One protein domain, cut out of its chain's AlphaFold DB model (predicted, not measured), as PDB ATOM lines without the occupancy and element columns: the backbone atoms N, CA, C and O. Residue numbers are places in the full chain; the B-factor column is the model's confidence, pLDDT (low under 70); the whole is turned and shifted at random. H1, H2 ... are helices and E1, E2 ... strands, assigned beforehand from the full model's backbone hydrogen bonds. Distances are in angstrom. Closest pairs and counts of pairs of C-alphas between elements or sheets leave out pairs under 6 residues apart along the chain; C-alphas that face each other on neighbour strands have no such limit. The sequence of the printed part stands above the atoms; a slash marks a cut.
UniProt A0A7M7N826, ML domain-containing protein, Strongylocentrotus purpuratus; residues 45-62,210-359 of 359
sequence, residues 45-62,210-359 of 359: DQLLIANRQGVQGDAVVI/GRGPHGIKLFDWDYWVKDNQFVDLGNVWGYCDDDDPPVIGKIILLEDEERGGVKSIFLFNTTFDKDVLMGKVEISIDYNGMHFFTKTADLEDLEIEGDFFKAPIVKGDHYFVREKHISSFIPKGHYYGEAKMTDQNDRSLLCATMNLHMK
ATOM      1  N   ASP A  45     158.660  98.871 159.989       86.06
ATOM      2  CA  ASP A  45     158.092  98.487 158.690       86.06
ATOM      3  C   ASP A  45     156.781  97.693 158.802       86.06
ATOM      4  O   ASP A  45     155.807  97.968 158.099       86.06
ATOM      5  N   GLN A  46     156.743  96.692 159.684       87.19
ATOM      6  CA  GLN A  46     155.575  95.831 159.867       87.19
ATOM      7  C   GLN A  46     154.418  96.595 160.520       87.19
ATOM      8  O   GLN A  46     153.277  96.450 160.079       87.19
ATOM      9  N   LEU A  47     154.710  97.472 161.486       83.62
ATOM     10  CA  LEU A  47     153.717  98.365 162.088       83.62
ATOM     11  C   LEU A  47     153.121  99.328 161.054       83.62
ATOM     12  O   LEU A  47     151.901  99.495 161.001       83.62
ATOM     13  N   LEU A  48     153.951  99.921 160.193       85.81
ATOM     14  CA  LEU A  48     153.482 100.805 159.124       85.81
ATOM     15  C   LEU A  48     152.595 100.050 158.123       85.81
ATOM     16  O   LEU A  48     151.527 100.535 157.754       85.81
ATOM     17  N   ILE A  49     152.986  98.836 157.718       88.50
ATOM     18  CA  ILE A  49     152.173  97.983 156.835       88.50
ATOM     19  C   ILE A  49     150.845  97.608 157.503       88.50
ATOM     20  O   ILE A  49     149.796  97.674 156.863       88.50
ATOM     21  N   ALA A  50     150.871  97.238 158.784       84.00
ATOM     22  CA  ALA A  50     149.683  96.859 159.536       84.00
ATOM     23  C   ALA A  50     148.657  97.994 159.620       84.00
ATOM     24  O   ALA A  50     147.469  97.745 159.421       84.00
ATOM     25  N   ASN A  51     149.113  99.225 159.864       87.81
ATOM     26  CA  ASN A  51     148.240 100.395 159.918       87.81
ATOM     27  C   ASN A  51     147.715 100.774 158.525       87.81
ATOM     28  O   ASN A  51     146.525 101.033 158.385       87.81
ATOM     29  N   ARG A  52     148.534 100.679 157.465       87.06
ATOM     30  CA  ARG A  52     148.047 100.859 156.078       87.06
ATOM     31  C   ARG A  52     146.919  99.889 155.721       87.06
ATOM     32  O   ARG A  52     145.968 100.278 155.055       87.06
ATOM     33  N   GLN A  53     147.030  98.631 156.149       85.31
ATOM     34  CA  GLN A  53     146.012  97.607 155.895       85.31
ATOM     35  C   GLN A  53     144.750  97.802 156.737       85.31
ATOM     36  O   GLN A  53     143.662  97.544 156.237       85.31
ATOM     37  N   GLY A  54     144.886  98.254 157.990       72.75
ATOM     38  CA  GLY A  54     143.745  98.559 158.857       72.75
ATOM     39  C   GLY A  54     142.839  99.637 158.263       72.75
ATOM     40  O   GLY A  54     141.626  99.477 158.271       72.75
ATOM     41  N   VAL A  55     143.430 100.669 157.652       62.81
ATOM     42  CA  VAL A  55     142.689 101.743 156.966       62.81
ATOM     43  C   VAL A  55     142.017 101.250 155.675       62.81
ATOM     44  O   VAL A  55     140.924 101.687 155.337       62.81
ATOM     45  N   GLN A  56     142.642 100.313 154.952       57.06
ATOM     46  CA  GLN A  56     142.100  99.761 153.699       57.06
ATOM     47  C   GLN A  56     141.066  98.642 153.897       57.06
ATOM     48  O   GLN A  56     140.452  98.214 152.923       57.06
ATOM     49  N   GLY A  57     140.841  98.169 155.127       50.84
ATOM     50  CA  GLY A  57     139.820  97.157 155.423       50.84
ATOM     51  C   GLY A  57     138.409  97.544 154.962       50.84
ATOM     52  O   GLY A  57     137.629  96.653 154.643       50.84
ATOM     53  N   ASP A  58     138.149  98.849 154.818       48.38
ATOM     54  CA  ASP A  58     136.899  99.412 154.293       48.38
ATOM     55  C   ASP A  58     137.042 100.054 152.892       48.38
ATOM     56  O   ASP A  58     136.055 100.508 152.315       48.38
ATOM     57  N   ALA A  59     138.242 100.080 152.288       44.16
ATOM     58  CA  ALA A  59     138.470 100.681 150.970       44.16
ATOM     59  C   ALA A  59     139.575  99.975 150.154       44.16
ATOM     60  O   ALA A  59     140.734  99.885 150.553       44.16
ATOM     61  N   VAL A  60     139.177  99.521 148.960       37.88
ATOM     62  CA  VAL A  60     139.911  98.758 147.932       37.88
ATOM     63  C   VAL A  60     141.413  99.091 147.794       37.88
ATOM     64  O   VAL A  60     141.829 100.238 147.652       37.88
ATOM     65  N   VAL A  61     142.219  98.025 147.748       38.09
ATOM     66  CA  VAL A  61     143.692  97.994 147.695       38.09
ATOM     67  C   VAL A  61     144.265  98.623 146.412       38.09
ATOM     68  O   VAL A  61     143.992  98.151 145.309       38.09
ATOM     69  N   ILE A  62     145.162  99.608 146.552       38.91
ATOM     70  CA  ILE A  62     146.049 100.098 145.476       38.91
ATOM     71  C   ILE A  62     147.510  99.805 145.849       38.91
ATOM     72  O   ILE A  62     147.956 100.074 146.963       38.91
ATOM     73  N   GLY A 210     138.872 130.174 147.793       79.25
ATOM     74  CA  GLY A 210     139.175 128.863 148.350       79.25
ATOM     75  C   GLY A 210     139.047 128.819 149.870       79.25
ATOM     76  O   GLY A 210     139.540 127.875 150.490       79.25
ATOM     77  N   ARG A 211     138.437 129.843 150.483       85.44
ATOM     78  CA  ARG A 211     138.230 129.913 151.925       85.44
ATOM     79  C   ARG A 211     136.869 129.324 152.276       85.44
ATOM     80  O   ARG A 211     135.838 129.764 151.775       85.44
ATOM     81  N   GLY A 212     136.886 128.313 153.133       85.19
ATOM     82  CA  GLY A 212     135.692 127.727 153.719       85.19
ATOM     83  C   GLY A 212     135.130 128.577 154.867       85.19
ATOM     84  O   GLY A 212     135.544 129.727 155.075       85.19
ATOM     85  N   PRO A 213     134.197 128.008 155.649       87.06
ATOM     86  CA  PRO A 213     133.729 128.602 156.897       87.06
ATOM     87  C   PRO A 213     134.894 129.068 157.785       87.06
ATOM     88  O   PRO A 213     135.965 128.461 157.814       87.06
ATOM     89  N   HIS A 214     134.696 130.190 158.484       89.75
ATOM     90  CA  HIS A 214     135.695 130.833 159.363       89.75
ATOM     91  C   HIS A 214     136.983 131.310 158.675       89.75
ATOM     92  O   HIS A 214     137.964 131.623 159.345       89.75
ATOM     93  N   GLY A 215     136.992 131.417 157.342       88.44
ATOM     94  CA  GLY A 215     138.140 131.931 156.591       88.44
ATOM     95  C   GLY A 215     139.292 130.935 156.441       88.44
ATOM     96  O   GLY A 215     140.355 131.331 155.951       88.44
ATOM     97  N   ILE A 216     139.067 129.672 156.826       90.62
ATOM     98  CA  ILE A 216     140.019 128.565 156.713       90.62
ATOM     99  C   ILE A 216     140.285 128.273 155.238       90.62
ATOM    100  O   ILE A 216     139.358 128.067 154.454       90.62
ATOM    101  N   LYS A 217     141.559 128.198 154.853       89.38
ATOM    102  CA  LYS A 217     141.955 127.756 153.513       89.38
ATOM    103  C   LYS A 217     141.727 126.251 153.375       89.38
ATOM    104  O   LYS A 217     142.351 125.469 154.091       89.38
ATOM    105  N   LEU A 218     140.871 125.850 152.437       91.31
ATOM    106  CA  LEU A 218     140.632 124.435 152.161       91.31
ATOM    107  C   LEU A 218     141.879 123.802 151.526       91.31
ATOM    108  O   LEU A 218     142.535 124.400 150.668       91.31
ATOM    109  N   PHE A 219     142.217 122.592 151.965       92.69
ATOM    110  CA  PHE A 219     143.344 121.816 151.457       92.69
ATOM    111  C   PHE A 219     142.953 120.342 151.371       92.69
ATOM    112  O   PHE A 219     142.334 119.806 152.289       92.69
ATOM    113  N   ASP A 220     143.327 119.688 150.271       95.06
ATOM    114  CA  ASP A 220     143.071 118.262 150.069       95.06
ATOM    115  C   ASP A 220     144.115 117.425 150.826       95.06
ATOM    116  O   ASP A 220     145.144 116.985 150.299       95.06
ATOM    117  N   TRP A 221     143.857 117.268 152.123       96.12
ATOM    118  CA  TRP A 221     144.707 116.519 153.037       96.12
ATOM    119  C   TRP A 221     144.792 115.032 152.683       96.12
ATOM    120  O   TRP A 221     145.852 114.427 152.854       96.12
ATOM    121  N   ASP A 222     143.708 114.450 152.171       95.81
ATOM    122  CA  ASP A 222     143.650 113.041 151.778       95.81
ATOM    123  C   ASP A 222     144.545 112.769 150.572       95.81
ATOM    124  O   ASP A 222     145.358 111.837 150.589       95.81
ATOM    125  N   TYR A 223     144.458 113.621 149.544       95.38
ATOM    126  CA  TYR A 223     145.346 113.546 148.392       95.38
ATOM    127  C   TYR A 223     146.806 113.689 148.813       95.38
ATOM    128  O   TYR A 223     147.644 112.891 148.398       95.38
ATOM    129  N   TRP A 224     147.118 114.656 149.681       95.19
ATOM    130  CA  TRP A 224     148.483 114.875 150.154       95.19
ATOM    131  C   TRP A 224     149.054 113.665 150.910       95.19
ATOM    132  O   TRP A 224     150.182 113.246 150.627       95.19
ATOM    133  N   VAL A 225     148.286 113.059 151.822       95.81
ATOM    134  CA  VAL A 225     148.693 111.833 152.535       95.81
ATOM    135  C   VAL A 225     148.927 110.683 151.553       95.81
ATOM    136  O   VAL A 225     149.940 109.984 151.649       95.81
ATOM    137  N   LYS A 226     148.025 110.510 150.577       94.75
ATOM    138  CA  LYS A 226     148.101 109.449 149.566       94.75
ATOM    139  C   LYS A 226     149.296 109.613 148.624       94.75
ATOM    140  O   LYS A 226     150.017 108.641 148.402       94.75
ATOM    141  N   ASP A 227     149.521 110.816 148.100       95.00
ATOM    142  CA  ASP A 227     150.613 111.146 147.172       95.00
ATOM    143  C   ASP A 227     151.990 110.909 147.813       95.00
ATOM    144  O   ASP A 227     152.894 110.343 147.199       95.00
ATOM    145  N   ASN A 228     152.119 111.237 149.101       94.75
ATOM    146  CA  ASN A 228     153.347 111.010 149.865       94.75
ATOM    147  C   ASN A 228     153.434 109.610 150.495       94.75
ATOM    148  O   ASN A 228     154.443 109.264 151.111       94.75
ATOM    149  N   GLN A 229     152.402 108.782 150.316       94.44
ATOM    150  CA  GLN A 229     152.310 107.417 150.835       94.44
ATOM    151  C   GLN A 229     152.497 107.323 152.353       94.44
ATOM    152  O   GLN A 229     153.078 106.358 152.872       94.44
ATOM    153  N   PHE A 230     152.009 108.324 153.078       95.50
ATOM    154  CA  PHE A 230     152.009 108.292 154.531       95.50
ATOM    155  C   PHE A 230     150.965 107.310 155.054       95.50
ATOM    156  O   PHE A 230     150.045 106.892 154.350       95.50
ATOM    157  N   VAL A 231     151.155 106.883 156.298       95.62
ATOM    158  CA  VAL A 231     150.169 106.074 157.006       95.62
ATOM    159  C   VAL A 231     149.231 107.032 157.722       95.62
ATOM    160  O   VAL A 231     149.666 107.728 158.637       95.62
ATOM    161  N   ASP A 232     147.979 107.087 157.277       97.00
ATOM    162  CA  ASP A 232     146.946 107.906 157.907       97.00
ATOM    163  C   ASP A 232     146.525 107.290 159.244       97.00
ATOM    164  O   ASP A 232     146.160 106.116 159.294       97.00
ATOM    165  N   LEU A 233     146.598 108.072 160.319       97.25
ATOM    166  CA  LEU A 233     146.041 107.709 161.619       97.25
ATOM    167  C   LEU A 233     144.733 108.442 161.909       97.25
ATOM    168  O   LEU A 233     144.023 108.034 162.822       97.25
ATOM    169  N   GLY A 234     144.405 109.518 161.197       97.50
ATOM    170  CA  GLY A 234     143.175 110.265 161.422       97.50
ATOM    171  C   GLY A 234     143.267 111.747 161.076       97.50
ATOM    172  O   GLY A 234     144.272 112.248 160.566       97.50
ATOM    173  N   ASN A 235     142.182 112.460 161.361       98.12
ATOM    174  CA  ASN A 235     141.976 113.836 160.923       98.12
ATOM    175  C   ASN A 235     141.999 114.823 162.088       98.12
ATOM    176  O   ASN A 235     141.740 114.475 163.242       98.12
ATOM    177  N   VAL A 236     142.256 116.080 161.733       98.19
ATOM    178  CA  VAL A 236     142.039 117.247 162.584       98.19
ATOM    179  C   VAL A 236     140.995 118.132 161.907       98.19
ATOM    180  O   VAL A 236     141.157 118.499 160.742       98.19
ATOM    181  N   TRP A 237     139.941 118.485 162.633       98.19
ATOM    182  CA  TRP A 237     138.836 119.326 162.179       98.19
ATOM    183  C   TRP A 237     138.834 120.664 162.905       98.19
ATOM    184  O   TRP A 237     139.128 120.726 164.100       98.19
ATOM    185  N   GLY A 238     138.487 121.727 162.185       97.31
ATOM    186  CA  GLY A 238     138.235 123.044 162.760       97.31
ATOM    187  C   GLY A 238     136.760 123.200 163.107       97.31
ATOM    188  O   GLY A 238     135.911 122.749 162.349       97.31
ATOM    189  N   TYR A 239     136.459 123.857 164.227       96.44
ATOM    190  CA  TYR A 239     135.093 124.243 164.611       96.44
ATOM    191  C   TYR A 239     134.083 123.084 164.592       96.44
ATOM    192  O   TYR A 239     133.006 123.181 164.025       96.44
ATOM    193  N   CYS A 240     134.426 121.974 165.241       95.06
ATOM    194  CA  CYS A 240     133.680 120.706 165.216       95.06
ATOM    195  C   CYS A 240     132.256 120.718 165.807       95.06
ATOM    196  O   CYS A 240     131.596 119.684 165.762       95.06
ATOM    197  N   ASP A 241     131.782 121.840 166.353       95.38
ATOM    198  CA  ASP A 241     130.360 121.996 166.698       95.38
ATOM    199  C   ASP A 241     129.524 122.524 165.508       95.38
ATOM    200  O   ASP A 241     128.302 122.624 165.621       95.38
ATOM    201  N   ASP A 242     130.158 122.891 164.390       95.12
ATOM    202  CA  ASP A 242     129.473 123.286 163.159       95.12
ATOM    203  C   ASP A 242     128.862 122.069 162.443       95.12
ATOM    204  O   ASP A 242     129.331 120.942 162.593       95.12
ATOM    205  N   ASP A 243     127.845 122.306 161.606       95.00
ATOM    206  CA  ASP A 243     127.163 121.244 160.848       95.00
ATOM    207  C   ASP A 243     128.087 120.528 159.838       95.00
ATOM    208  O   ASP A 243     127.874 119.355 159.535       95.00
ATOM    209  N   ASP A 244     129.099 121.230 159.313       94.12
ATOM    210  CA  ASP A 244     130.071 120.718 158.336       94.12
ATOM    211  C   ASP A 244     131.484 121.248 158.653       94.12
ATOM    212  O   ASP A 244     131.946 122.232 158.059       94.12
ATOM    213  N   PRO A 245     132.160 120.675 159.666       95.94
ATOM    214  CA  PRO A 245     133.442 121.184 160.124       95.94
ATOM    215  C   PRO A 245     134.555 120.844 159.119       95.94
ATOM    216  O   PRO A 245     134.747 119.671 158.779       95.94
ATOM    217  N   PRO A 246     135.348 121.827 158.653       96.19
ATOM    218  CA  PRO A 246     136.388 121.575 157.664       96.19
ATOM    219  C   PRO A 246     137.536 120.739 158.245       96.19
ATOM    220  O   PRO A 246     137.997 120.974 159.366       96.19
ATOM    221  N   VAL A 247     138.066 119.810 157.442       96.81
ATOM    222  CA  VAL A 247     139.331 119.126 157.744       96.81
ATOM    223  C   VAL A 247     140.477 120.114 157.548       96.81
ATOM    224  O   VAL A 247     140.731 120.605 156.449       96.81
ATOM    225  N   ILE A 248     141.185 120.394 158.633       97.50
ATOM    226  CA  ILE A 248     142.282 121.364 158.696       97.50
ATOM    227  C   ILE A 248     143.646 120.698 158.848       97.50
ATOM    228  O   ILE A 248     144.665 121.384 158.810       97.50
ATOM    229  N   GLY A 249     143.686 119.376 159.015       97.88
ATOM    230  CA  GLY A 249     144.935 118.639 159.096       97.88
ATOM    231  C   GLY A 249     144.792 117.141 159.268       97.88
ATOM    232  O   GLY A 249     143.697 116.578 159.210       97.88
ATOM    233  N   LYS A 250     145.942 116.507 159.486       98.06
ATOM    234  CA  LYS A 250     146.120 115.057 159.537       98.06
ATOM    235  C   LYS A 250     147.031 114.640 160.680       98.06
ATOM    236  O   LYS A 250     147.904 115.388 161.124       98.06
ATOM    237  N   ILE A 251     146.845 113.400 161.108       98.25
ATOM    238  CA  ILE A 251     147.753 112.686 161.995       98.25
ATOM    239  C   ILE A 251     148.346 111.549 161.173       98.25
ATOM    240  O   ILE A 251     147.616 110.688 160.696       98.25
ATOM    241  N   ILE A 252     149.663 111.543 160.991       98.12
ATOM    242  CA  ILE A 252     150.353 110.519 160.197       98.12
ATOM    243  C   ILE A 252     151.339 109.725 161.048       98.12
ATOM    244  O   ILE A 252     151.890 110.240 162.021       98.12
ATOM    245  N   LEU A 253     151.592 108.474 160.665       97.31
ATOM    246  CA  LEU A 253     152.596 107.608 161.283       97.31
ATOM    247  C   LEU A 253     153.792 107.425 160.347       97.31
ATOM    248  O   LEU A 253     153.624 107.012 159.198       97.31
ATOM    249  N   LEU A 254     154.994 107.697 160.852       96.50
ATOM    250  CA  LEU A 254     156.262 107.503 160.146       96.50
ATOM    251  C   LEU A 254     157.227 106.662 160.986       96.50
ATOM    252  O   LEU A 254     157.040 106.491 162.190       96.50
ATOM    253  N   GLU A 255     158.279 106.156 160.350       95.12
ATOM    254  CA  GLU A 255     159.415 105.581 161.065       95.12
ATOM    255  C   GLU A 255     160.172 106.670 161.844       95.12
ATOM    256  O   GLU A 255     160.310 107.811 161.392       95.12
ATOM    257  N   ASP A 256     160.642 106.317 163.038       96.56
ATOM    258  CA  ASP A 256     161.541 107.156 163.825       96.56
ATOM    259  C   ASP A 256     162.976 106.647 163.646       96.56
ATOM    260  O   ASP A 256     163.428 105.762 164.370       96.56
ATOM    261  N   GLU A 257     163.681 107.172 162.643       93.88
ATOM    262  CA  GLU A 257     165.047 106.738 162.316       93.88
ATOM    263  C   GLU A 257     166.055 107.045 163.439       93.88
ATOM    264  O   GLU A 257     167.033 106.317 163.610       93.88
ATOM    265  N   GLU A 258     165.821 108.101 164.227       93.62
ATOM    266  CA  GLU A 258     166.751 108.548 165.269       93.62
ATOM    267  C   GLU A 258     166.692 107.658 166.512       93.62
ATOM    268  O   GLU A 258     167.722 107.332 167.108       93.62
ATOM    269  N   ARG A 259     165.479 107.273 166.926       92.12
ATOM    270  CA  ARG A 259     165.244 106.495 168.155       92.12
ATOM    271  C   ARG A 259     164.933 105.025 167.886       92.12
ATOM    272  O   ARG A 259     164.902 104.228 168.824       92.12
ATOM    273  N   GLY A 260     164.725 104.667 166.621       89.69
ATOM    274  CA  GLY A 260     164.101 103.415 166.213       89.69
ATOM    275  C   GLY A 260     162.596 103.410 166.509       89.69
ATOM    276  O   GLY A 260     162.102 104.156 167.350       89.69
ATOM    277  N   GLY A 261     161.847 102.527 165.850       90.88
ATOM    278  CA  GLY A 261     160.399 102.415 166.047       90.88
ATOM    279  C   GLY A 261     159.613 103.385 165.166       90.88
ATOM    280  O   GLY A 261     159.928 103.547 163.990       90.88
ATOM    281  N   VAL A 262     158.549 103.983 165.703       95.19
ATOM    282  CA  VAL A 262     157.643 104.853 164.939       95.19
ATOM    283  C   VAL A 262     157.362 106.155 165.683       95.19
ATOM    284  O   VAL A 262     157.416 106.218 166.913       95.19
ATOM    285  N   LYS A 263     157.038 107.206 164.933       97.06
ATOM    286  CA  LYS A 263     156.605 108.502 165.456       97.06
ATOM    287  C   LYS A 263     155.303 108.934 164.795       97.06
ATOM    288  O   LYS A 263     155.114 108.749 163.594       97.06
ATOM    289  N   SER A 264     154.415 109.528 165.583       97.12
ATOM    290  CA  SER A 264     153.236 110.230 165.078       97.12
ATOM    291  C   SER A 264     153.598 111.676 164.765       97.12
ATOM    292  O   SER A 264     154.243 112.335 165.589       97.12
ATOM    293  N   ILE A 265     153.138 112.186 163.628       97.06
ATOM    294  CA  ILE A 265     153.212 113.604 163.282       97.06
ATOM    295  C   ILE A 265     151.798 114.161 163.190       97.06
ATOM    296  O   ILE A 265     150.994 113.709 162.379       97.06
ATOM    297  N   PHE A 266     151.518 115.160 164.018       96.25
ATOM    298  CA  PHE A 266     150.312 115.974 163.972       96.25
ATOM    299  C   PHE A 266     150.627 117.213 163.150       96.25
ATOM    300  O   PHE A 266     151.561 117.941 163.486       96.25
ATOM    301  N   LEU A 267     149.877 117.451 162.083       96.38
ATOM    302  CA  LEU A 267     150.086 118.601 161.215       96.38
ATOM    303  C   LEU A 267     148.746 119.187 160.789       96.38
ATOM    304  O   LEU A 267     147.873 118.464 160.315       96.38
ATOM    305  N   PHE A 268     148.569 120.489 160.982       96.94
ATOM    306  CA  PHE A 268     147.345 121.174 160.584       96.94
ATOM    307  C   PHE A 268     147.577 122.663 160.340       96.94
ATOM    308  O   PHE A 268     148.486 123.281 160.898       96.94
ATOM    309  N   ASN A 269     146.726 123.231 159.491       95.75
ATOM    310  CA  ASN A 269     146.658 124.651 159.190       95.75
ATOM    311  C   ASN A 269     145.254 125.151 159.515       95.75
ATOM    312  O   ASN A 269     144.285 124.653 158.951       95.75
ATOM    313  N   THR A 270     145.141 126.123 160.409       96.31
ATOM    314  CA  THR A 270     143.850 126.639 160.862       96.31
ATOM    315  C   THR A 270     143.845 128.158 160.907       96.31
ATOM    316  O   THR A 270     144.894 128.793 160.979       96.31
ATOM    317  N   THR A 271     142.649 128.736 160.906       96.00
ATOM    318  CA  THR A 271     142.434 130.173 161.055       96.00
ATOM    319  C   THR A 271     141.538 130.407 162.264       96.00
ATOM    320  O   THR A 271     140.395 129.945 162.287       96.00
ATOM    321  N   PHE A 272     142.037 131.129 163.269       96.50
ATOM    322  CA  PHE A 272     141.235 131.536 164.425       96.50
ATOM    323  C   PHE A 272     140.530 132.863 164.132       96.50
ATOM    324  O   PHE A 272     141.180 133.863 163.815       96.50
ATOM    325  N   ASP A 273     139.203 132.886 164.258       95.00
ATOM    326  CA  ASP A 273     138.378 134.081 164.038       95.00
ATOM    327  C   ASP A 273     138.535 135.132 165.158       95.00
ATOM    328  O   ASP A 273     138.283 136.326 164.952       95.00
ATOM    329  N   LYS A 274     138.981 134.698 166.342       96.50
ATOM    330  CA  LYS A 274     139.189 135.508 167.548       96.50
ATOM    331  C   LYS A 274     140.453 135.082 168.289       96.50
ATOM    332  O   LYS A 274     140.950 133.977 168.105       96.50
ATOM    333  N   ASP A 275     140.945 135.970 169.151       97.25
ATOM    334  CA  ASP A 275     142.032 135.633 170.066       97.25
ATOM    335  C   ASP A 275     141.539 134.583 171.079       97.25
ATOM    336  O   ASP A 275     140.492 134.756 171.718       97.25
ATOM    337  N   VAL A 276     142.309 133.507 171.236       96.94
ATOM    338  CA  VAL A 276     142.071 132.448 172.221       96.94
ATOM    339  C   VAL A 276     142.897 132.785 173.453       96.94
ATOM    340  O   VAL A 276     144.113 132.595 173.476       96.94
ATOM    341  N   LEU A 277     142.244 133.365 174.456       96.50
ATOM    342  CA  LEU A 277     142.933 133.861 175.652       96.50
ATOM    343  C   LEU A 277     143.204 132.743 176.655       96.50
ATOM    344  O   LEU A 277     144.257 132.722 177.274       96.50
ATOM    345  N   MET A 278     142.240 131.838 176.781       96.06
ATOM    346  CA  MET A 278     142.263 130.650 177.622       96.06
ATOM    347  C   MET A 278     141.390 129.594 176.941       96.06
ATOM    348  O   MET A 278     140.656 129.894 175.997       96.06
ATOM    349  N   GLY A 279     141.465 128.362 177.412       95.88
ATOM    350  CA  GLY A 279     140.720 127.266 176.821       95.88
ATOM    351  C   GLY A 279     140.986 125.968 177.550       95.88
ATOM    352  O   GLY A 279     141.750 125.940 178.515       95.88
ATOM    353  N   LYS A 280     140.374 124.893 177.071       96.81
ATOM    354  CA  LYS A 280     140.574 123.547 177.607       96.81
ATOM    355  C   LYS A 280     140.863 122.581 176.482       96.81
ATOM    356  O   LYS A 280     140.352 122.736 175.377       96.81
ATOM    357  N   VAL A 281     141.657 121.566 176.782       96.31
ATOM    358  CA  VAL A 281     141.802 120.383 175.940       96.31
ATOM    359  C   VAL A 281     141.303 119.190 176.726       96.31
ATOM    360  O   VAL A 281     141.776 118.915 177.828       96.31
ATOM    361  N   GLU A 282     140.357 118.477 176.140       96.88
ATOM    362  CA  GLU A 282     139.894 117.179 176.594       96.88
ATOM    363  C   GLU A 282     140.447 116.107 175.658       96.88
ATOM    364  O   GLU A 282     140.362 116.243 174.442       96.88
ATOM    365  N   ILE A 283     141.045 115.063 176.222       96.69
ATOM    366  CA  ILE A 283     141.592 113.916 175.494       96.69
ATOM    367  C   ILE A 283     140.920 112.666 176.042       96.69
ATOM    368  O   ILE A 283     140.975 112.439 177.250       96.69
ATOM    369  N   SER A 284     140.348 111.848 175.166       97.44
ATOM    370  CA  SER A 284     139.770 110.541 175.474       97.44
ATOM    371  C   SER A 284     140.523 109.463 174.703       97.44
ATOM    372  O   SER A 284     140.824 109.647 173.526       97.44
ATOM    373  N   ILE A 285     140.867 108.352 175.356       97.81
ATOM    374  CA  ILE A 285     141.517 107.208 174.711       97.81
ATOM    375  C   ILE A 285     140.781 105.925 175.078       97.81
ATOM    376  O   ILE A 285     140.599 105.621 176.259       97.81
ATOM    377  N   ASP A 286     140.473 105.130 174.061       97.69
ATOM    378  CA  ASP A 286     139.936 103.783 174.158       97.69
ATOM    379  C   ASP A 286     140.981 102.762 173.684       97.69
ATOM    380  O   ASP A 286     141.707 102.972 172.711       97.69
ATOM    381  N   TYR A 287     141.051 101.621 174.371       96.75
ATOM    382  CA  TYR A 287     141.952 100.511 174.079       96.75
ATOM    383  C   TYR A 287     141.163  99.214 173.887       96.75
ATOM    384  O   TYR A 287     140.535  98.702 174.816       96.75
ATOM    385  N   ASN A 288     141.206  98.661 172.673       96.12
ATOM    386  CA  ASN A 288     140.424  97.501 172.238       96.12
ATOM    387  C   ASN A 288     138.920  97.653 172.550       96.12
ATOM    388  O   ASN A 288     138.288  96.726 173.056       96.12
ATOM    389  N   GLY A 289     138.368  98.846 172.299       95.38
ATOM    390  CA  GLY A 289     136.966  99.181 172.573       95.38
ATOM    391  C   GLY A 289     136.620  99.372 174.054       95.38
ATOM    392  O   GLY A 289     135.453  99.566 174.383       95.38
ATOM    393  N   MET A 290     137.600  99.305 174.961       96.00
ATOM    394  CA  MET A 290     137.410  99.653 176.367       96.00
ATOM    395  C   MET A 290     137.936 101.056 176.623       96.00
ATOM    396  O   MET A 290     139.099 101.334 176.333       96.00
ATOM    397  N   HIS A 291     137.117 101.899 177.240       97.31
ATOM    398  CA  HIS A 291     137.555 103.220 177.661       97.31
ATOM    399  C   HIS A 291     138.747 103.128 178.619       97.31
ATOM    400  O   HIS A 291     138.669 102.464 179.657       97.31
ATOM    401  N   PHE A 292     139.865 103.751 178.244       94.00
ATOM    402  CA  PHE A 292     141.125 103.650 178.969       94.00
ATOM    403  C   PHE A 292     141.335 104.851 179.892       94.00
ATOM    404  O   PHE A 292     141.559 104.657 181.088       94.00
ATOM    405  N   PHE A 293     141.230 106.078 179.372       95.81
ATOM    406  CA  PHE A 293     141.172 107.287 180.199       95.81
ATOM    407  C   PHE A 293     140.601 108.495 179.450       95.81
ATOM    408  O   PHE A 293     140.741 108.602 178.233       95.81
ATOM    409  N   THR A 294     140.090 109.454 180.226       97.31
ATOM    410  CA  THR A 294     139.846 110.838 179.804       97.31
ATOM    411  C   THR A 294     140.693 111.780 180.651       97.31
ATOM    412  O   THR A 294     140.799 111.608 181.870       97.31
ATOM    413  N   LYS A 295     141.305 112.786 180.027       95.81
ATOM    414  CA  LYS A 295     142.021 113.864 180.711       95.81
ATOM    415  C   LYS A 295     141.588 115.209 180.149       95.81
ATOM    416  O   LYS A 295     141.694 115.432 178.950       95.81
ATOM    417  N   THR A 296     141.195 116.114 181.036       96.56
ATOM    418  CA  THR A 296     140.975 117.527 180.719       96.56
ATOM    419  C   THR A 296     142.109 118.349 181.322       96.56
ATOM    420  O   THR A 296     142.520 118.093 182.456       96.56
ATOM    421  N   ALA A 297     142.635 119.308 180.570       94.44
ATOM    422  CA  ALA A 297     143.640 120.258 181.034       94.44
ATOM    423  C   ALA A 297     143.336 121.648 180.474       94.44
ATOM    424  O   ALA A 297     142.849 121.768 179.348       94.44
ATOM    425  N   ASP A 298     143.634 122.685 181.250       94.94
ATOM    426  CA  ASP A 298     143.560 124.059 180.769       94.94
ATOM    427  C   ASP A 298     144.701 124.320 179.769       94.94
ATOM    428  O   ASP A 298     145.804 123.791 179.917       94.94
ATOM    429  N   LEU A 299     144.445 125.129 178.736       92.31
ATOM    430  CA  LEU A 299     145.412 125.439 177.670       92.31
ATOM    431  C   LEU A 299     146.721 126.028 178.214       92.31
ATOM    432  O   LEU A 299     147.779 125.814 177.631       92.31
ATOM    433  N   GLU A 300     146.632 126.772 179.315       89.94
ATOM    434  CA  GLU A 300     147.756 127.429 179.991       89.94
ATOM    435  C   GLU A 300     148.650 126.432 180.742       89.94
ATOM    436  O   GLU A 300     149.860 126.630 180.822       89.94
ATOM    437  N   ASP A 301     148.060 125.338 181.232       88.81
ATOM    438  CA  ASP A 301     148.736 124.301 182.019       88.81
ATOM    439  C   ASP A 301     149.290 123.167 181.146       88.81
ATOM    440  O   ASP A 301     149.950 122.243 181.635       88.81
ATOM    441  N   LEU A 302     149.019 123.205 179.840       84.50
ATOM    442  CA  LEU A 302     149.607 122.288 178.877       84.50
ATOM    443  C   LEU A 302     151.076 122.652 178.639       84.50
ATOM    444  O   LEU A 302     151.473 123.050 177.546       84.50
ATOM    445  N   GLU A 303     151.919 122.378 179.635       67.38
ATOM    446  CA  GLU A 303     153.358 122.169 179.457       67.38
ATOM    447  C   GLU A 303     153.589 120.841 178.709       67.38
ATOM    448  O   GLU A 303     154.252 119.911 179.171       67.38
ATOM    449  N   ILE A 304     152.992 120.701 177.525       64.12
ATOM    450  CA  ILE A 304     153.389 119.655 176.596       64.12
ATOM    451  C   ILE A 304     154.773 120.076 176.139       64.12
ATOM    452  O   ILE A 304     154.876 121.062 175.414       64.12
ATOM    453  N   GLU A 305     155.809 119.341 176.565       60.84
ATOM    454  CA  GLU A 305     157.210 119.553 176.176       60.84
ATOM    455  C   GLU A 305     157.278 120.161 174.771       60.84
ATOM    456  O   GLU A 305     156.954 119.460 173.805       60.84
ATOM    457  N   GLY A 306     157.621 121.453 174.679       62.62
ATOM    458  CA  GLY A 306     157.748 122.228 173.442       62.62
ATOM    459  C   GLY A 306     156.542 123.071 172.988       62.62
ATOM    460  O   GLY A 306     156.295 123.066 171.785       62.62
ATOM    461  N   ASP A 307     155.851 123.788 173.883       68.00
ATOM    462  CA  ASP A 307     154.910 124.896 173.596       68.00
ATOM    463  C   ASP A 307     153.983 124.659 172.382       68.00
ATOM    464  O   ASP A 307     153.942 125.470 171.458       68.00
ATOM    465  N   PHE A 308     153.260 123.529 172.329       77.06
ATOM    466  CA  PHE A 308     152.410 123.240 171.161       77.06
ATOM    467  C   PHE A 308     151.303 124.288 170.972       77.06
ATOM    468  O   PHE A 308     151.073 124.756 169.860       77.06
ATOM    469  N   PHE A 309     150.682 124.701 172.076       83.88
ATOM    470  CA  PHE A 309     149.803 125.858 172.133       83.88
ATOM    471  C   PHE A 309     150.313 126.780 173.228       83.88
ATOM    472  O   PHE A 309     150.425 126.371 174.381       83.88
ATOM    473  N   LYS A 310     150.625 128.023 172.870       87.00
ATOM    474  CA  LYS A 310     150.964 129.058 173.841       87.00
ATOM    475  C   LYS A 310     149.819 130.050 173.901       87.00
ATOM    476  O   LYS A 310     149.591 130.780 172.939       87.00
ATOM    477  N   ALA A 311     149.097 130.055 175.015       88.62
ATOM    478  CA  ALA A 311     148.101 131.080 175.275       88.62
ATOM    479  C   ALA A 311     148.799 132.420 175.610       88.62
ATOM    480  O   ALA A 311     149.816 132.422 176.314       88.62
ATOM    481  N   PRO A 312     148.289 133.565 175.120       94.12
ATOM    482  CA  PRO A 312     147.151 133.692 174.211       94.12
ATOM    483  C   PRO A 312     147.515 133.334 172.758       94.12
ATOM    484  O   PRO A 312     148.572 133.725 172.261       94.12
ATOM    485  N   ILE A 313     146.600 132.662 172.052       95.12
ATOM    486  CA  ILE A 313     146.719 132.418 170.609       95.12
ATOM    487  C   ILE A 313     146.049 133.585 169.882       95.12
ATOM    488  O   ILE A 313     144.847 133.804 170.016       95.12
ATOM    489  N   VAL A 314     146.830 134.358 169.131       96.56
ATOM    490  CA  VAL A 314     146.328 135.525 168.386       96.56
ATOM    491  C   VAL A 314     145.431 135.063 167.235       96.56
ATOM    492  O   VAL A 314     145.715 134.052 166.603       96.56
ATOM    493  N   LYS A 315     144.370 135.804 166.917       97.12
ATOM    494  CA  LYS A 315     143.546 135.559 165.725       97.12
ATOM    495  C   LYS A 315     144.375 135.561 164.433       97.12
ATOM    496  O   LYS A 315     145.363 136.288 164.322       97.12
ATOM    497  N   GLY A 316     143.910 134.838 163.419       96.12
ATOM    498  CA  GLY A 316     144.562 134.750 162.109       96.12
ATOM    499  C   GLY A 316     144.979 133.330 161.743       96.12
ATOM    500  O   GLY A 316     144.510 132.372 162.352       96.12
ATOM    501  N   ASP A 317     145.825 133.218 160.720       95.88
ATOM    502  CA  ASP A 317     146.274 131.942 160.158       95.88
ATOM    503  C   ASP A 317     147.442 131.367 160.973       95.88
ATOM    504  O   ASP A 317     148.420 132.065 161.253       95.88
ATOM    505  N   HIS A 318     147.363 130.082 161.316       95.25
ATOM    506  CA  HIS A 318     148.384 129.363 162.074       95.25
ATOM    507  C   HIS A 318     148.675 128.004 161.466       95.25
ATOM    508  O   HIS A 318     147.778 127.274 161.047       95.25
ATOM    509  N   TYR A 319     149.948 127.634 161.507       94.69
ATOM    510  CA  TYR A 319     150.434 126.350 161.040       94.69
ATOM    511  C   TYR A 319     151.136 125.619 162.177       94.69
ATOM    512  O   TYR A 319     152.085 126.141 162.766       94.69
ATOM    513  N   PHE A 320     150.683 124.402 162.462       94.31
ATOM    514  CA  PHE A 320     151.191 123.587 163.554       94.31
ATOM    515  C   PHE A 320     151.744 122.275 163.018       94.31
ATOM    516  O   PHE A 320     151.099 121.594 162.223       94.31
ATOM    517  N   VAL A 321     152.933 121.908 163.496       94.50
ATOM    518  CA  VAL A 321     153.534 120.590 163.277       94.50
ATOM    519  C   VAL A 321     154.110 120.105 164.593       94.50
ATOM    520  O   VAL A 321     154.888 120.809 165.242       94.50
ATOM    521  N   ARG A 322     153.745 118.889 164.990       93.25
ATOM    522  CA  ARG A 322     154.301 118.229 166.165       93.25
ATOM    523  C   ARG A 322     154.643 116.797 165.862       93.25
ATOM    524  O   ARG A 322     153.781 116.012 165.491       93.25
ATOM    525  N   GLU A 323     155.882 116.446 166.147       94.56
ATOM    526  CA  GLU A 323     156.323 115.063 166.147       94.56
ATOM    527  C   GLU A 323     156.323 114.526 167.577       94.56
ATOM    528  O   GLU A 323     156.749 115.209 168.520       94.56
ATOM    529  N   LYS A 324     155.838 113.297 167.751       94.56
ATOM    530  CA  LYS A 324     155.923 112.558 169.010       94.56
ATOM    531  C   LYS A 324     156.345 111.122 168.741       94.56
ATOM    532  O   LYS A 324     155.682 110.389 168.013       94.56
ATOM    533  N   HIS A 325     157.460 110.742 169.354       95.56
ATOM    534  CA  HIS A 325     157.940 109.368 169.368       95.56
ATOM    535  C   HIS A 325     156.938 108.471 170.102       95.56
ATOM    536  O   HIS A 325     156.538 108.780 171.229       95.56
ATOM    537  N   ILE A 326     156.560 107.357 169.481       94.06
ATOM    538  CA  ILE A 326     155.679 106.360 170.079       94.06
ATOM    539  C   ILE A 326     156.562 105.300 170.722       94.06
ATOM    540  O   ILE A 326     157.283 104.565 170.049       94.06
ATOM    541  N   SER A 327     156.500 105.227 172.049       90.12
ATOM    542  CA  SER A 327     157.313 104.281 172.802       90.12
ATOM    543  C   SER A 327     157.009 102.835 172.403       90.12
ATOM    544  O   SER A 327     155.852 102.422 172.328       90.12
ATOM    545  N   SER A 328     158.063 102.030 172.274       84.81
ATOM    546  CA  SER A 328     157.977 100.573 172.124       84.81
ATOM    547  C   SER A 328     157.470  99.847 173.377       84.81
ATOM    548  O   SER A 328     157.442  98.624 173.409       84.81
ATOM    549  N   PHE A 329     157.081 100.562 174.434       85.94
ATOM    550  CA  PHE A 329     156.440  99.976 175.613       85.94
ATOM    551  C   PHE A 329     154.915 100.140 175.602       85.94
ATOM    552  O   PHE A 329     154.276  99.897 176.621       85.94
ATOM    553  N   ILE A 330     154.306 100.569 174.495       89.25
ATOM    554  CA  ILE A 330     152.845 100.672 174.393       89.25
ATOM    555  C   ILE A 330     152.270  99.293 174.067       89.25
ATOM    556  O   ILE A 330     152.630  98.753 173.036       89.25
ATOM    557  N   PRO A 331     151.365  98.706 174.871       90.94
ATOM    558  CA  PRO A 331     150.834  97.368 174.609       90.94
ATOM    559  C   PRO A 331     150.265  97.189 173.197       90.94
ATOM    560  O   PRO A 331     149.644  98.095 172.642       90.94
ATOM    561  N   LYS A 332     150.404  95.988 172.634       91.88
ATOM    562  CA  LYS A 332     149.743  95.619 171.371       91.88
ATOM    563  C   LYS A 332     148.224  95.720 171.483       91.88
ATOM    564  O   LYS A 332     147.650  95.225 172.449       91.88
ATOM    565  N   GLY A 333     147.573  96.274 170.471       94.19
ATOM    566  CA  GLY A 333     146.124  96.402 170.412       94.19
ATOM    567  C   GLY A 333     145.671  97.530 169.499       94.19
ATOM    568  O   GLY A 333     146.458  98.132 168.770       94.19
ATOM    569  N   HIS A 334     144.374  97.790 169.546       96.19
ATOM    570  CA  HIS A 334     143.723  98.880 168.840       96.19
ATOM    571  C   HIS A 334     143.512 100.053 169.795       96.19
ATOM    572  O   HIS A 334     142.938  99.873 170.866       96.19
ATOM    573  N   TYR A 335     143.998 101.228 169.418       97.12
ATOM    574  CA  TYR A 335     143.842 102.471 170.158       97.12
ATOM    575  C   TYR A 335     142.989 103.420 169.334       97.12
ATOM    576  O   TYR A 335     143.327 103.727 168.191       97.12
ATOM    577  N   TYR A 336     141.916 103.907 169.938       97.81
ATOM    578  CA  TYR A 336     141.137 105.011 169.407       97.81
ATOM    579  C   TYR A 336     141.313 106.205 170.337       97.81
ATOM    580  O   TYR A 336     141.246 106.056 171.552       97.81
ATOM    581  N   GLY A 337     141.624 107.367 169.781       97.69
ATOM    582  CA  GLY A 337     141.836 108.587 170.542       97.69
ATOM    583  C   GLY A 337     140.992 109.713 169.984       97.69
ATOM    584  O   GLY A 337     140.930 109.886 168.772       97.69
ATOM    585  N   GLU A 338     140.409 110.508 170.864       98.06
ATOM    586  CA  GLU A 338     139.730 111.752 170.530       98.06
ATOM    587  C   GLU A 338     140.355 112.886 171.336       98.06
ATOM    588  O   GLU A 338     140.728 112.713 172.497       98.06
ATOM    589  N   ALA A 339     140.480 114.055 170.725       97.50
ATOM    590  CA  ALA A 339     140.857 115.274 171.413       97.50
ATOM    591  C   ALA A 339     139.928 116.407 170.988       97.50
ATOM    592  O   ALA A 339     139.633 116.550 169.804       97.50
ATOM    593  N   LYS A 340     139.500 117.227 171.945       97.81
ATOM    594  CA  LYS A 340     138.643 118.394 171.734       97.81
ATOM    595  C   LYS A 340     139.265 119.600 172.424       97.81
ATOM    596  O   LYS A 340     139.559 119.541 173.614       97.81
ATOM    597  N   MET A 341     139.469 120.683 171.681       97.12
ATOM    598  CA  MET A 341     139.961 121.958 172.199       97.12
ATOM    599  C   MET A 341     138.845 122.996 172.173       97.12
ATOM    600  O   MET A 341     138.278 123.254 171.109       97.12
ATOM    601  N   THR A 342     138.567 123.619 173.315       98.06
ATOM    602  CA  THR A 342     137.577 124.692 173.453       98.06
ATOM    603  C   THR A 342     138.224 126.014 173.857       98.06
ATOM    604  O   THR A 342     139.276 126.028 174.498       98.06
ATOM    605  N   ASP A 343     137.609 127.127 173.456       97.62
ATOM    606  CA  ASP A 343     138.019 128.486 173.832       97.62
ATOM    607  C   ASP A 343     137.459 128.915 175.204       97.62
ATOM    608  O   ASP A 343     136.787 128.157 175.906       97.62
ATOM    609  N   GLN A 344     137.691 130.177 175.575       97.44
ATOM    610  CA  GLN A 344     137.163 130.796 176.794       97.44
ATOM    611  C   GLN A 344     135.626 130.886 176.880       97.44
ATOM    612  O   GLN A 344     135.100 131.285 177.918       97.44
ATOM    613  N   ASN A 345     134.909 130.584 175.797       97.50
ATOM    614  CA  ASN A 345     133.448 130.584 175.713       97.50
ATOM    615  C   ASN A 345     132.885 129.159 175.559       97.50
ATOM    616  O   ASN A 345     131.727 129.018 175.164       97.50
ATOM    617  N   ASP A 346     133.698 128.128 175.816       97.25
ATOM    618  CA  ASP A 346     133.378 126.714 175.595       97.25
ATOM    619  C   ASP A 346     132.995 126.380 174.136       97.25
ATOM    620  O   ASP A 346     132.365 125.356 173.871       97.25
ATOM    621  N   ARG A 347     133.395 127.211 173.163       97.38
ATOM    622  CA  ARG A 347     133.215 126.918 171.735       97.38
ATOM    623  C   ARG A 347     134.335 126.003 171.265       97.38
ATOM    624  O   ARG A 347     135.508 126.287 171.512       97.38
ATOM    625  N   SER A 348     133.995 124.950 170.528       97.31
ATOM    626  CA  SER A 348     135.005 124.070 169.937       97.31
ATOM    627  C   SER A 348     135.795 124.785 168.859       97.31
ATOM    628  O   SER A 348     135.235 125.338 167.914       97.31
ATOM    629  N   LEU A 349     137.112 124.740 169.000       97.25
ATOM    630  CA  LEU A 349     138.054 125.292 168.040       97.25
ATOM    631  C   LEU A 349     138.646 124.193 167.168       97.25
ATOM    632  O   LEU A 349     138.727 124.352 165.953       97.25
ATOM    633  N   LEU A 350     139.051 123.085 167.791       97.31
ATOM    634  CA  LEU A 350     139.698 121.961 167.125       97.31
ATOM    635  C   LEU A 350     139.162 120.649 167.689       97.31
ATOM    636  O   LEU A 350     138.998 120.520 168.903       97.31
ATOM    637  N   CYS A 351     138.983 119.663 166.820       98.00
ATOM    638  CA  CYS A 351     138.852 118.270 167.222       98.00
ATOM    639  C   CYS A 351     139.847 117.431 166.448       98.00
ATOM    640  O   CYS A 351     140.166 117.728 165.301       98.00
ATOM    641  N   ALA A 352     140.326 116.368 167.064       98.06
ATOM    642  CA  ALA A 352     141.157 115.389 166.404       98.06
ATOM    643  C   ALA A 352     140.677 113.998 166.782       98.06
ATOM    644  O   ALA A 352     140.323 113.755 167.932       98.06
ATOM    645  N   THR A 353     140.704 113.083 165.824       98.00
ATOM    646  CA  THR A 353     140.489 111.661 166.091       98.00
ATOM    647  C   THR A 353     141.669 110.891 165.548       98.00
ATOM    648  O   THR A 353     142.166 111.206 164.468       98.00
ATOM    649  N   MET A 354     142.075 109.857 166.261       97.56
ATOM    650  CA  MET A 354     143.194 109.002 165.916       97.56
ATOM    651  C   MET A 354     142.771 107.544 166.040       97.56
ATOM    652  O   MET A 354     142.128 107.151 167.010       97.56
ATOM    653  N   ASN A 355     143.182 106.732 165.081       96.81
ATOM    654  CA  ASN A 355     142.980 105.302 165.051       96.81
ATOM    655  C   ASN A 355     144.335 104.626 164.785       96.81
ATOM    656  O   ASN A 355     144.899 104.737 163.699       96.81
ATOM    657  N   LEU A 356     144.879 103.969 165.808       96.00
ATOM    658  CA  LEU A 356     146.212 103.372 165.796       96.00
ATOM    659  C   LEU A 356     146.137 101.877 166.124       96.00
ATOM    660  O   LEU A 356     145.638 101.471 167.171       96.00
ATOM    661  N   HIS A 357     146.720 101.049 165.263       94.31
ATOM    662  CA  HIS A 357     146.824  99.606 165.453       94.31
ATOM    663  C   HIS A 357     148.273  99.200 165.751       94.31
ATOM    664  O   HIS A 357     149.133  99.196 164.870       94.31
ATOM    665  N   MET A 358     148.546  98.801 166.992       90.31
ATOM    666  CA  MET A 358     149.852  98.303 167.433       90.31
ATOM    667  C   MET A 358     149.869  96.772 167.386       90.31
ATOM    668  O   MET A 358     149.110  96.131 168.115       90.31
ATOM    669  N   LYS A 359     150.724  96.174 166.546       86.06
ATOM    670  CA  LYS A 359     150.820  94.712 166.381       86.06
ATOM    671  C   LYS A 359     151.983  94.055 167.105       86.06
ATOM    672  O   LYS A 359     153.011  94.696 167.429       86.06
TER     673      LYS A 359
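This is residues 45 to 62 and 210 to 359 of the 359 residues of the protein "ML domain-containing protein" of Strongylocentrotus purpuratus (UniProt A0A7M7N826). One antiparallel sheet of eight strands curls like part of a barrel and folds back on itself, the leaf E5 E4 E7 E8 E1 facing the leaf E3 E6 with E2 as the hinge. The barrel is left open between the edge strands E5 and E6, the side where the link of residues 299 to 315 lies; H1 packs on the sheet where E1 begins and E8 ends, and short H2 packs over E1 and E2. The printed part has 168 residues, with two named helices followed by eight named strands along the chain; the sheet's order is E5 E4 E7 E8 E1 E2 E3 E6, and the class is mostly strand. The whole is compact, with a radius of gyration of the C-alphas of 16.3 A, and rounded, spanning 44 by 35 by 32 A.

Across the sheet come E5, residues 290 to 298; E4, 279 to 287; E7, 333 to 343, 33.3 A long; E8, 348 to 358, 29.8 A; E1, 231 to 238; E2, 247 to 255; E3, 262 to 272, 31.3 A; and E6, 316 to 326, 31.5 A. H1 is residues 45 to 56, 16.8 A, beginning at C-alpha 45 (158.092, 98.487, 158.690). H2 is residues 221 to 227. E8 ends at C-alpha 358 (149.852, 98.303, 167.433).

The sheet is twisted. E1, E2 and E3 form a meander, each strand the antiparallel neighbour of the one before; N 236 and O 249 are 2.9 A apart, and N 252 and O 265 2.9 A. E3 and E6 are antiparallel at 167 degrees, with N 266 and O 322 at 2.8 A. On the other leaf, E4 and E5 form a hairpin, with N 283 and O 295 at 2.8 A, and E7 and E8 another, with N 337 and O 354 at 2.8 A. E4 and E7 are antiparallel neighbours, with N 284 and O 338 within hydrogen-bond range at 2.8 A, and so are E8 and E1, with N 237 and O 351 at 2.8 A. E4 and E6 are apart. H1 is on the sheet at a height of 7.5 A, over E8 and slantwise to it at 37 degrees on the local plane; the C-alphas of Asn 51 and His 357, their closest, are 5.8 A apart. H2 is on the sheet at a height of 9.0 A, over E1 and, only just, over E2 with 3 of its C-alphas. In both helices every O i to N i+4 pair is within hydrogen-bond range.

The farthest C-alphas, those of Val 61 and Leu 277, are 45.5 A apart. Residues 63 to 209 are not printed; C-alphas 62 and 210 are 29.7 A apart across the cut. The link from E5 to E6 is long. Residues 55 to 62 and 303 to 307 have pLDDT under 70.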